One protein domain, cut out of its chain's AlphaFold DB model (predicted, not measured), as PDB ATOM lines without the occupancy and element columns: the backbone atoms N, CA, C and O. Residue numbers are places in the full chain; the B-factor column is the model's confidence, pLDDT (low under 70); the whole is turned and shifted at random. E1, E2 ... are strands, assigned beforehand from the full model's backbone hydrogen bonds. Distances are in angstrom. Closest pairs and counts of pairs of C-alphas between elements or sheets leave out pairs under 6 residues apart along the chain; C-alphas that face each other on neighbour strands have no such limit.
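This is residues 641 to 728 of the 1249 residues of the protein "Multiple epidermal growth factor-like domains protein 8" of Portunus trituberculatus (UniProt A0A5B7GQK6). Little regular structure is here: loops make a loose, flat, long body, with two small strand hairpins, E1 with E2 and E3 with E4, toward one end, where residues 643 to 648 stick out. The printed part has 88 residues, no named helix and four named strands, two antiparallel pairs: all strand, with 17 residues in named elements. The radius of gyration of the C-alphas is 16.3 A, the spans 50 by 31 by 16 A.

Find C-alpha 641 at (16.981, 149.196, 13.780), where E1, residues 641 to 644, begins; E2 is residues 647 to 650. E3, residues 659 to 663, runs 11.4 A; E4, residues 666 to 669, ends at (37.511, 149.023, 7.524).

In the hairpin E1 and E2, find N 641 and O 649 2.9 A apart. In the hairpin E3 and E4, N 660 and O 668 are 2.9 A apart. The closest C-alphas of E2 and E3, Pro 650 and Leu 663, are 5.8 A apart.

C-alphas 645 and 716, the farthest apart, are 50.2 A apart. The printed part has no cut; residues 642 to 647 have pLDDT under 70.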
ATOM      1  N   ASN A 641      18.198 149.975  14.031       79.50
ATOM      2  CA  ASN A 641      16.981 149.196  13.780       79.50
ATOM      3  C   ASN A 641      16.918 147.929  14.647       79.50
ATOM      4  O   ASN A 641      17.951 147.378  15.037       79.50
ATOM      5  N   MET A 642      15.700 147.486  14.963       68.56
ATOM      6  CA  MET A 642      15.427 146.383  15.885       68.56
ATOM      7  C   MET A 642      15.585 145.044  15.159       68.56
ATOM      8  O   MET A 642      14.794 144.708  14.281       68.56
ATOM      9  N   THR A 643      16.619 144.283  15.508       69.31
ATOM     10  CA  THR A 643      16.908 142.981  14.879       69.31
ATOM     11  C   THR A 643      16.281 141.812  15.645       69.31
ATOM     12  O   THR A 643      15.949 140.793  15.046       69.31
ATOM     13  N   ALA A 644      16.074 141.972  16.955       65.88
ATOM     14  CA  ALA A 644      15.411 141.030  17.863       65.88
ATOM     15  C   ALA A 644      14.782 141.809  19.045       65.88
ATOM     16  O   ALA A 644      15.200 142.946  19.294       65.88
ATOM     17  N   PRO A 645      13.800 141.259  19.793       61.16
ATOM     18  CA  PRO A 645      13.235 141.943  20.962       61.16
ATOM     19  C   PRO A 645      14.345 142.313  21.961       61.16
ATOM     20  O   PRO A 645      15.018 141.442  22.507       61.16
ATOM     21  N   GLY A 646      14.565 143.618  22.157       63.25
ATOM     22  CA  GLY A 646      15.622 144.149  23.025       63.25
ATOM     23  C   GLY A 646      17.021 144.284  22.395       63.25
ATOM     24  O   GLY A 646      17.971 144.536  23.134       63.25
ATOM     25  N   GLN A 647      17.194 144.159  21.068       66.62
ATOM     26  CA  GLN A 647      18.485 144.360  20.376       66.62
ATOM     27  C   GLN A 647      18.370 145.325  19.180       66.62
ATOM     28  O   GLN A 647      17.523 145.142  18.307       66.62
ATOM     29  N   CYS A 648      19.246 146.339  19.140       81.62
ATOM     30  CA  CYS A 648      19.249 147.432  18.157       81.62
ATOM     31  C   CYS A 648      20.632 147.572  17.488       81.62
ATOM     32  O   CYS A 648      21.632 147.659  18.206       81.62
ATOM     33  N   ALA A 649      20.697 147.610  16.150       76.38
ATOM     34  CA  ALA A 649      21.944 147.643  15.357       76.38
ATOM     35  C   ALA A 649      22.055 148.900  14.453       76.38
ATOM     36  O   ALA A 649      21.019 149.298  13.918       76.38
ATOM     37  N   PRO A 650      23.252 149.514  14.277       78.94
ATOM     38  CA  PRO A 650      23.461 150.774  13.536       78.94
ATOM     39  C   PRO A 650      23.305 150.630  12.010       78.94
ATOM     40  O   PRO A 650      23.545 149.561  11.452       78.94
ATOM     41  N   VAL A 651      22.945 151.725  11.328       79.56
ATOM     42  CA  VAL A 651      22.672 151.788   9.880       79.56
ATOM     43  C   VAL A 651      23.609 152.798   9.191       79.56
ATOM     44  O   VAL A 651      23.624 153.966   9.566       79.56
ATOM     45  N   CYS A 652      24.358 152.368   8.164       79.56
ATOM     46  CA  CYS A 652      25.218 153.219   7.322       79.56
ATOM     47  C   CYS A 652      24.597 153.389   5.926       79.56
ATOM     48  O   CYS A 652      24.380 152.405   5.219       79.56
ATOM     49  N   SER A 653      24.330 154.629   5.524       74.56
ATOM     50  CA  SER A 653      23.600 155.013   4.307       74.56
ATOM     51  C   SER A 653      24.358 154.741   3.002       74.56
ATOM     52  O   SER A 653      23.738 154.367   2.009       74.56
ATOM     53  N   GLN A 654      25.688 154.876   3.005       70.44
ATOM     54  CA  GLN A 654      26.570 154.599   1.855       70.44
ATOM     55  C   GLN A 654      26.983 153.114   1.754       70.44
ATOM     56  O   GLN A 654      27.650 152.718   0.798       70.44
ATOM     57  N   GLY A 655      26.597 152.294   2.741       70.44
ATOM     58  CA  GLY A 655      27.152 150.957   2.954       70.44
ATOM     59  C   GLY A 655      28.599 151.002   3.461       70.44
ATOM     60  O   GLY A 655      29.267 152.020   3.348       70.44
ATOM     61  N   CYS A 656      29.060 149.904   4.059       80.81
ATOM     62  CA  CYS A 656      30.470 149.665   4.377       80.81
ATOM     63  C   CYS A 656      30.840 148.343   3.707       80.81
ATOM     64  O   CYS A 656      30.607 147.288   4.290       80.81
ATOM     65  N   GLU A 657      31.318 148.369   2.461       74.62
ATOM     66  CA  GLU A 657      31.403 147.145   1.641       74.62
ATOM     67  C   GLU A 657      32.229 146.035   2.306       74.62
ATOM     68  O   GLU A 657      31.780 144.895   2.427       74.62
ATOM     69  N   ARG A 658      33.436 146.380   2.766       73.69
ATOM     70  CA  ARG A 658      34.319 145.503   3.549       73.69
ATOM     71  C   ARG A 658      34.758 146.203   4.828       73.69
ATOM     72  O   ARG A 658      35.936 146.273   5.176       73.69
ATOM     73  N   GLY A 659      33.765 146.729   5.532       74.94
ATOM     74  CA  GLY A 659      33.908 147.316   6.853       74.94
ATOM     75  C   GLY A 659      32.657 147.077   7.682       74.94
ATOM     76  O   GLY A 659      31.591 146.761   7.161       74.94
ATOM     77  N   THR A 660      32.769 147.260   8.990       79.38
ATOM     78  CA  THR A 660      31.593 147.224   9.865       79.38
ATOM     79  C   THR A 660      31.108 148.632  10.124       79.38
ATOM     80  O   THR A 660      31.896 149.523  10.450       79.38
ATOM     81  N   CYS A 661      29.796 148.814   9.984       78.81
ATOM     82  CA  CYS A 661      29.117 150.015  10.436       78.81
ATOM     83  C   CYS A 661      29.136 149.998  11.967       78.81
ATOM     84  O   CYS A 661      28.336 149.316  12.605       78.81
ATOM     85  N   VAL A 662      30.132 150.651  12.553       79.00
ATOM     86  CA  VAL A 662      30.319 150.684  14.012       79.00
ATOM     87  C   VAL A 662      29.462 151.773  14.652       79.00
ATOM     88  O   VAL A 662      29.060 151.656  15.808       79.00
ATOM     89  N   LEU A 663      29.139 152.804  13.873       74.69
ATOM     90  CA  LEU A 663      28.257 153.920  14.197       74.69
ATOM     91  C   LEU A 663      27.490 154.300  12.923       74.69
ATOM     92  O   LEU A 663      27.972 153.979  11.834       74.69
ATOM     93  N   PRO A 664      26.339 154.990  13.022       77.75
ATOM     94  CA  PRO A 664      25.643 155.502  11.846       77.75
ATOM     95  C   PRO A 664      26.607 156.262  10.921       77.75
ATOM     96  O   PRO A 664      27.296 157.178  11.363       77.75
ATOM     97  N   ASP A 665      26.685 155.829   9.663       77.00
ATOM     98  CA  ASP A 665      27.557 156.358   8.598       77.00
ATOM     99  C   ASP A 665      29.086 156.300   8.817       77.00
ATOM    100  O   ASP A 665      29.835 156.901   8.047       77.00
ATOM    101  N   VAL A 666      29.589 155.546   9.804       78.50
ATOM    102  CA  VAL A 666      31.040 155.379  10.030       78.50
ATOM    103  C   VAL A 666      31.461 153.925   9.838       78.50
ATOM    104  O   VAL A 666      31.087 153.035  10.610       78.50
ATOM    105  N   CYS A 667      32.310 153.706   8.833       78.50
ATOM    106  CA  CYS A 667      32.862 152.398   8.508       78.50
ATOM    107  C   CYS A 667      34.217 152.184   9.185       78.50
ATOM    108  O   CYS A 667      35.189 152.880   8.899       78.50
ATOM    109  N   ALA A 668      34.307 151.171  10.042       80.88
ATOM    110  CA  ALA A 668      35.594 150.617  10.439       80.88
ATOM    111  C   ALA A 668      36.018 149.584   9.387       80.88
ATOM    112  O   ALA A 668      35.404 148.514   9.295       80.88
ATOM    113  N   CYS A 669      37.029 149.915   8.577       80.00
ATOM    114  CA  CYS A 669      37.511 149.023   7.524       80.00
ATOM    115  C   CYS A 669      38.129 147.761   8.104       80.00
ATOM    116  O   CYS A 669      38.858 147.795   9.098       80.00
ATOM    117  N   HIS A 670      37.822 146.636   7.475       78.25
ATOM    118  CA  HIS A 670      38.436 145.375   7.837       78.25
ATOM    119  C   HIS A 670      39.917 145.359   7.429       78.25
ATOM    120  O   HIS A 670      40.339 146.054   6.508       78.25
ATOM    121  N   PHE A 671      40.715 144.581   8.160       80.00
ATOM    122  CA  PHE A 671      42.161 144.445   7.968       80.00
ATOM    123  C   PHE A 671      42.527 144.176   6.498       80.00
ATOM    124  O   PHE A 671      41.900 143.339   5.849       80.00
ATOM    125  N   GLY A 672      43.530 144.890   5.976       73.12
ATOM    126  CA  GLY A 672      43.923 144.805   4.566       73.12
ATOM    127  C   GLY A 672      43.069 145.634   3.597       73.12
ATOM    128  O   GLY A 672      43.308 145.552   2.392       73.12
ATOM    129  N   TYR A 673      42.120 146.441   4.090       81.44
ATOM    130  CA  TYR A 673      41.330 147.382   3.291       81.44
ATOM    131  C   TYR A 673      41.483 148.821   3.787       81.44
ATOM    132  O   TYR A 673      41.513 149.087   4.988       81.44
ATOM    133  N   VAL A 674      41.548 149.757   2.845       77.00
ATOM    134  CA  VAL A 674      41.712 151.194   3.090       77.00
ATOM    135  C   VAL A 674      40.723 151.998   2.233       77.00
ATOM    136  O   VAL A 674      40.221 151.511   1.221       77.00
ATOM    137  N   GLY A 675      40.410 153.228   2.649       75.19
ATOM    138  CA  GLY A 675      39.489 154.138   1.946       75.19
ATOM    139  C   GLY A 675      38.171 154.401   2.689       75.19
ATOM    140  O   GLY A 675      37.805 153.676   3.607       75.19
ATOM    141  N   ALA A 676      37.442 155.450   2.292       72.00
ATOM    142  CA  ALA A 676      36.265 155.953   3.021       72.00
ATOM    143  C   ALA A 676      35.054 154.990   3.052       72.00
ATOM    144  O   ALA A 676      34.269 155.043   3.991       72.00
ATOM    145  N   ASN A 677      34.925 154.095   2.062       76.94
ATOM    146  CA  ASN A 677      33.936 153.001   2.029       76.94
ATOM    147  C   ASN A 677      34.619 151.611   2.084       76.94
ATOM    148  O   ASN A 677      34.053 150.595   1.696       76.94
ATOM    149  N   CYS A 678      35.879 151.554   2.533       79.56
ATOM    150  CA  CYS A 678      36.624 150.303   2.719       79.56
ATOM    151  C   CYS A 678      36.691 149.391   1.475       79.56
ATOM    152  O   CYS A 678      36.742 148.169   1.602       79.56
ATOM    153  N   SER A 679      36.677 149.977   0.275       78.50
ATOM    154  CA  SER A 679      36.587 149.251  -0.996       78.50
ATOM    155  C   SER A 679      37.946 148.933  -1.634       78.50
ATOM    156  O   SER A 679      38.011 148.131  -2.563       78.50
ATOM    157  N   THR A 680      39.052 149.517  -1.154       80.25
ATOM    158  CA  THR A 680      40.392 149.326  -1.737       80.25
ATOM    159  C   THR A 680      41.218 148.332  -0.923       80.25
ATOM    160  O   THR A 680      41.397 148.523   0.276       80.25
ATOM    161  N   GLN A 681      41.738 147.279  -1.564       78.94
ATOM    162  CA  GLN A 681      42.517 146.214  -0.917       78.94
ATOM    163  C   GLN A 681      44.032 146.448  -1.030       78.94
ATOM    164  O   GLN A 681      44.535 146.743  -2.111       78.94
ATOM    165  N   CYS A 682      44.766 146.250   0.065       81.75
ATOM    166  CA  CYS A 682      46.230 146.259   0.092       81.75
ATOM    167  C   CYS A 682      46.831 144.998  -0.564       81.75
ATOM    168  O   CYS A 682      46.335 143.889  -0.357       81.75
ATOM    169  N   LEU A 683      47.964 145.137  -1.262       82.00
ATOM    170  CA  LEU A 683      48.703 144.055  -1.942       82.00
ATOM    171  C   LEU A 683      49.719 143.353  -1.016       82.00
ATOM    172  O   LEU A 683      50.794 142.937  -1.431       82.00
ATOM    173  N   CYS A 684      49.360 143.199   0.257       82.69
ATOM    174  CA  CYS A 684      50.182 142.562   1.295       82.69
ATOM    175  C   CYS A 684      49.715 141.147   1.630       82.69
ATOM    176  O   CYS A 684      49.796 140.729   2.787       82.69
ATOM    177  N   HIS A 685      49.090 140.483   0.650       79.50
ATOM    178  CA  HIS A 685      48.407 139.195   0.791       79.50
ATOM    179  C   HIS A 685      47.531 139.107   2.058       79.50
ATOM    180  O   HIS A 685      47.412 138.065   2.675       79.50
ATOM    181  N   GLY A 686      46.929 140.218   2.503       74.12
ATOM    182  CA  GLY A 686      46.091 140.228   3.710       74.12
ATOM    183  C   GLY A 686      46.839 139.952   5.022       74.12
ATOM    184  O   GLY A 686      46.234 139.462   5.973       74.12
ATOM    185  N   HIS A 687      48.141 140.242   5.097       81.00
ATOM    186  CA  HIS A 687      48.976 140.053   6.295       81.00
ATOM    187  C   HIS A 687      49.630 141.335   6.813       81.00
ATOM    188  O   HIS A 687      50.313 141.324   7.838       81.00
ATOM    189  N   SER A 688      49.366 142.459   6.152       81.75
ATOM    190  CA  SER A 688      49.755 143.788   6.607       81.75
ATOM    191  C   SER A 688      48.797 144.849   6.073       81.75
ATOM    192  O   SER A 688      48.162 144.654   5.034       81.75
ATOM    193  N   ASN A 689      48.727 145.984   6.766       82.00
ATOM    194  CA  ASN A 689      48.123 147.187   6.208       82.00
ATOM    195  C   ASN A 689      49.153 147.898   5.328       82.00
ATOM    196  O   ASN A 689      50.340 147.974   5.658       82.00
ATOM    197  N   CYS A 690      48.673 148.435   4.220       79.25
ATOM    198  CA  CYS A 690      49.434 149.314   3.355       79.25
ATOM    199  C   CYS A 690      49.345 150.758   3.863       79.25
ATOM    200  O   CYS A 690      48.398 151.126   4.561       79.25
ATOM    201  N   ALA A 691      50.335 151.584   3.526       75.00
ATOM    202  CA  ALA A 691      50.450 152.949   4.043       75.00
ATOM    203  C   ALA A 691      49.284 153.883   3.637       75.00
ATOM    204  O   ALA A 691      49.078 154.921   4.262       75.00
ATOM    205  N   GLY A 692      48.499 153.512   2.623       75.12
ATOM    206  CA  GLY A 692      47.321 154.240   2.157       75.12
ATOM    207  C   GLY A 692      46.851 153.739   0.786       75.12
ATOM    208  O   GLY A 692      47.500 152.860   0.212       75.12
ATOM    209  N   PRO A 693      45.753 154.294   0.236       73.50
ATOM    210  CA  PRO A 693      45.223 153.897  -1.075       73.50
ATOM    211  C   PRO A 693      46.217 154.104  -2.234       73.50
ATOM    212  O   PRO A 693      46.093 153.437  -3.255       73.50
ATOM    213  N   ASP A 694      47.236 154.954  -2.051       76.62
ATOM    214  CA  ASP A 694      48.251 155.274  -3.066       76.62
ATOM    215  C   ASP A 694      49.537 154.418  -2.970       76.62
ATOM    216  O   ASP A 694      50.437 154.563  -3.797       76.62
ATOM    217  N   GLN A 695      49.668 153.532  -1.970       77.69
ATOM    218  CA  GLN A 695      50.881 152.723  -1.730       77.69
ATOM    219  C   GLN A 695      50.548 151.278  -1.330       77.69
ATOM    220  O   GLN A 695      50.890 150.820  -0.242       77.69
ATOM    221  N   LEU A 696      49.873 150.549  -2.221       76.94
ATOM    222  CA  LEU A 696      49.278 149.242  -1.914       76.94
ATOM    223  C   LEU A 696      50.288 148.092  -1.702       76.94
ATOM    224  O   LEU A 696      49.943 147.146  -1.001       76.94
ATOM    225  N   GLU A 697      51.507 148.160  -2.258       77.00
ATOM    226  CA  GLU A 697      52.537 147.092  -2.178       77.00
ATOM    227  C   GLU A 697      53.538 147.258  -1.020       77.00
ATOM    228  O   GLU A 697      54.307 146.349  -0.718       77.00
ATOM    229  N   THR A 698      53.557 148.420  -0.360       81.12
ATOM    230  CA  THR A 698      54.468 148.667   0.766       81.12
ATOM    231  C   THR A 698      53.800 148.251   2.069       81.12
ATOM    232  O   THR A 698      53.027 149.002   2.669       81.12
ATOM    233  N   CYS A 699      54.097 147.026   2.493       79.44
ATOM    234  CA  CYS A 699      53.577 146.436   3.718       79.44
ATOM    235  C   CYS A 699      54.315 147.001   4.929       79.44
ATOM    236  O   CYS A 699      55.532 146.870   5.033       79.44
ATOM    237  N   LEU A 700      53.585 147.640   5.845       82.00
ATOM    238  CA  LEU A 700      54.190 148.327   6.988       82.00
ATOM    239  C   LEU A 700      54.890 147.345   7.939       82.00
ATOM    240  O   LEU A 700      56.041 147.540   8.316       82.00
ATOM    241  N   GLN A 701      54.186 146.281   8.321       82.12
ATOM    242  CA  GLN A 701      54.692 145.236   9.206       82.12
ATOM    243  C   GLN A 701      53.997 143.914   8.879       82.12
ATOM    244  O   GLN A 701      52.769 143.831   8.947       82.12
ATOM    245  N   CYS A 702      54.761 142.881   8.516       80.44
ATOM    246  CA  CYS A 702      54.199 141.547   8.321       80.44
ATOM    247  C   CYS A 702      53.734 141.000   9.668       80.44
ATOM    248  O   CYS A 702      54.526 140.741  10.576       80.44
ATOM    249  N   HIS A 703      52.422 140.878   9.806       79.56
ATOM    250  CA  HIS A 703      51.800 140.233  10.945       79.56
ATOM    251  C   HIS A 703      51.580 138.753  10.616       79.56
ATOM    252  O   HIS A 703      52.039 138.245   9.592       79.56
ATOM    253  N   ASN A 704      50.906 138.021  11.497       81.31
ATOM    254  CA  ASN A 704      50.505 136.643  11.216       81.31
ATOM    255  C   ASN A 704      51.671 135.646  11.020       81.31
ATOM    256  O   ASN A 704      51.538 134.676  10.283       81.31
ATOM    257  N   ASN A 705      52.809 135.880  11.693       83.31
ATOM    258  CA  ASN A 705      54.036 135.059  11.635       83.31
ATOM    259  C   ASN A 705      54.574 134.830  10.210       83.31
ATOM    260  O   ASN A 705      55.309 133.869   9.950       83.31
ATOM    261  N   THR A 706      54.214 135.738   9.305       83.19
ATOM    262  CA  THR A 706      54.669 135.760   7.921       83.19
ATOM    263  C   THR A 706      55.954 136.575   7.785       83.19
ATOM    264  O   THR A 706      56.272 137.424   8.617       83.19
ATOM    265  N   THR A 707      56.718 136.299   6.740       83.50
ATOM    266  CA  THR A 707      57.981 136.956   6.412       83.50
ATOM    267  C   THR A 707      58.113 137.114   4.893       83.50
ATOM    268  O   THR A 707      57.354 136.521   4.123       83.50
ATOM    269  N   GLY A 708      59.052 137.946   4.446       80.69
ATOM    270  CA  GLY A 708      59.238 138.315   3.037       80.69
ATOM    271  C   GLY A 708      58.632 139.677   2.671       80.69
ATOM    272  O   GLY A 708      57.835 140.236   3.416       80.69
ATOM    273  N   ALA A 709      59.017 140.223   1.512       79.00
ATOM    274  CA  ALA A 709      58.710 141.606   1.107       79.00
ATOM    275  C   ALA A 709      57.206 141.920   0.975       79.00
ATOM    276  O   ALA A 709      56.785 143.040   1.234       79.00
ATOM    277  N   THR A 710      56.406 140.919   0.613       82.75
ATOM    278  CA  THR A 710      54.940 140.999   0.517       82.75
ATOM    279  C   THR A 710      54.243 140.148   1.582       82.75
ATOM    280  O   THR A 710      53.045 139.905   1.486       82.75
ATOM    281  N   CYS A 711      54.976 139.680   2.600       83.56
ATOM    282  CA  CYS A 711      54.466 138.793   3.650       83.56
ATOM    283  C   CYS A 711      53.985 137.413   3.138       83.56
ATOM    284  O   CYS A 711      52.992 136.883   3.626       83.56
ATOM    285  N   HIS A 712      54.684 136.825   2.155       83.81
ATOM    286  CA  HIS A 712      54.264 135.604   1.447       83.81
ATOM    287  C   HIS A 712      54.907 134.284   1.943       83.81
ATOM    288  O   HIS A 712      54.602 133.232   1.392       83.81
ATOM    289  N   LEU A 713      55.784 134.294   2.954       84.62
ATOM    290  CA  LEU A 713      56.421 133.079   3.507       84.62
ATOM    291  C   LEU A 713      56.120 132.909   4.996       84.62
ATOM    292  O   LEU A 713      55.938 133.898   5.698       84.62
ATOM    293  N   CYS A 714      56.144 131.676   5.506       85.19
ATOM    294  CA  CYS A 714      56.069 131.420   6.946       85.19
ATOM    295  C   CYS A 714      57.438 131.471   7.628       85.19
ATOM    296  O   CYS A 714      58.444 130.979   7.113       85.19
ATOM    297  N   SER A 715      57.465 132.036   8.835       84.06
ATOM    298  CA  SER A 715      58.649 132.016   9.702       84.06
ATOM    299  C   SER A 715      59.000 130.578  10.152       84.06
ATOM    300  O   SER A 715      58.113 129.722  10.181       84.06
ATOM    301  N   PRO A 716      60.256 130.269  10.533       80.75
ATOM    302  CA  PRO A 716      60.652 128.929  10.990       80.75
ATOM    303  C   PRO A 716      59.797 128.410  12.158       80.75
ATOM    304  O   PRO A 716      59.541 129.152  13.104       80.75
ATOM    305  N   ASN A 717      59.402 127.131  12.124       76.00
ATOM    306  CA  ASN A 717      58.452 126.491  13.056       76.00
ATOM    307  C   ASN A 717      57.005 127.012  12.987       76.00
ATOM    308  O   ASN A 717      56.213 126.724  13.891       76.00
ATOM    309  N   PHE A 718      56.643 127.754  11.941       83.75
ATOM    310  CA  PHE A 718      55.266 128.141  11.643       83.75
ATOM    311  C   PHE A 718      54.833 127.566  10.294       83.75
ATOM    312  O   PHE A 718      55.632 127.470   9.378       83.75
ATOM    313  N   VAL A 719      53.569 127.189  10.174       84.81
ATOM    314  CA  VAL A 719      52.974 126.544   9.001       84.81
ATOM    315  C   VAL A 719      51.742 127.324   8.552       84.81
ATOM    316  O   VAL A 719      50.999 127.833   9.392       84.81
ATOM    317  N   GLY A 720      51.531 127.438   7.245       82.25
ATOM    318  CA  GLY A 720      50.396 128.154   6.661       82.25
ATOM    319  C   GLY A 720      50.584 128.403   5.167       82.25
ATOM    320  O   GLY A 720      51.581 127.972   4.588       82.25
ATOM    321  N   ASP A 721      49.640 129.120   4.560       81.75
ATOM    322  CA  ASP A 721      49.664 129.496   3.140       81.75
ATOM    323  C   ASP A 721      49.507 131.022   2.952       81.75
ATOM    324  O   ASP A 721      48.429 131.530   2.608       81.75
ATOM    325  N   PRO A 722      50.579 131.795   3.207       80.25
ATOM    326  CA  PRO A 722      50.517 133.255   3.179       80.25
ATOM    327  C   PRO A 722      50.168 133.895   1.828       80.25
ATOM    328  O   PRO A 722      49.498 134.925   1.834       80.25
ATOM    329  N   PRO A 723      50.560 133.349   0.656       80.94
ATOM    330  CA  PRO A 723      50.161 133.902  -0.641       80.94
ATOM    331  C   PRO A 723      48.641 133.972  -0.840       80.94
ATOM    332  O   PRO A 723      48.151 134.906  -1.482       80.94
ATOM    333  N   ASN A 724      47.906 133.027  -0.248       76.94
ATOM    334  CA  ASN A 724      46.444 132.977  -0.255       76.94
ATOM    335  C   ASN A 724      45.808 133.751   0.913       76.94
ATOM    336  O   ASN A 724      44.593 133.711   1.113       76.94
ATOM    337  N   GLY A 725      46.622 134.490   1.669       71.12
ATOM    338  CA  GLY A 725      46.209 135.290   2.811       71.12
ATOM    339  C   GLY A 725      45.887 134.493   4.064       71.12
ATOM    340  O   GLY A 725      45.161 134.992   4.932       71.12
ATOM    341  N   VAL A 726      46.439 133.281   4.191       78.06
ATOM    342  CA  VAL A 726      46.313 132.465   5.400       78.06
ATOM    343  C   VAL A 726      47.478 132.735   6.364       78.06
ATOM    344  O   VAL A 726      48.641 132.555   6.004       78.06
ATOM    345  N   PRO A 727      47.199 133.146   7.617       81.06
ATOM    346  CA  PRO A 727      48.232 133.419   8.608       81.06
ATOM    347  C   PRO A 727      49.028 132.160   8.976       81.06
ATOM    348  O   PRO A 727      48.454 131.085   9.145       81.06
ATOM    349  N   CYS A 728      50.330 132.302   9.220       85.44
ATOM    350  CA  CYS A 728      51.158 131.190   9.679       85.44
ATOM    351  C   CYS A 728      50.950 130.921  11.174       85.44
ATOM    352  O   CYS A 728      51.031 131.819  12.021       85.44
TER     353      CYS A 728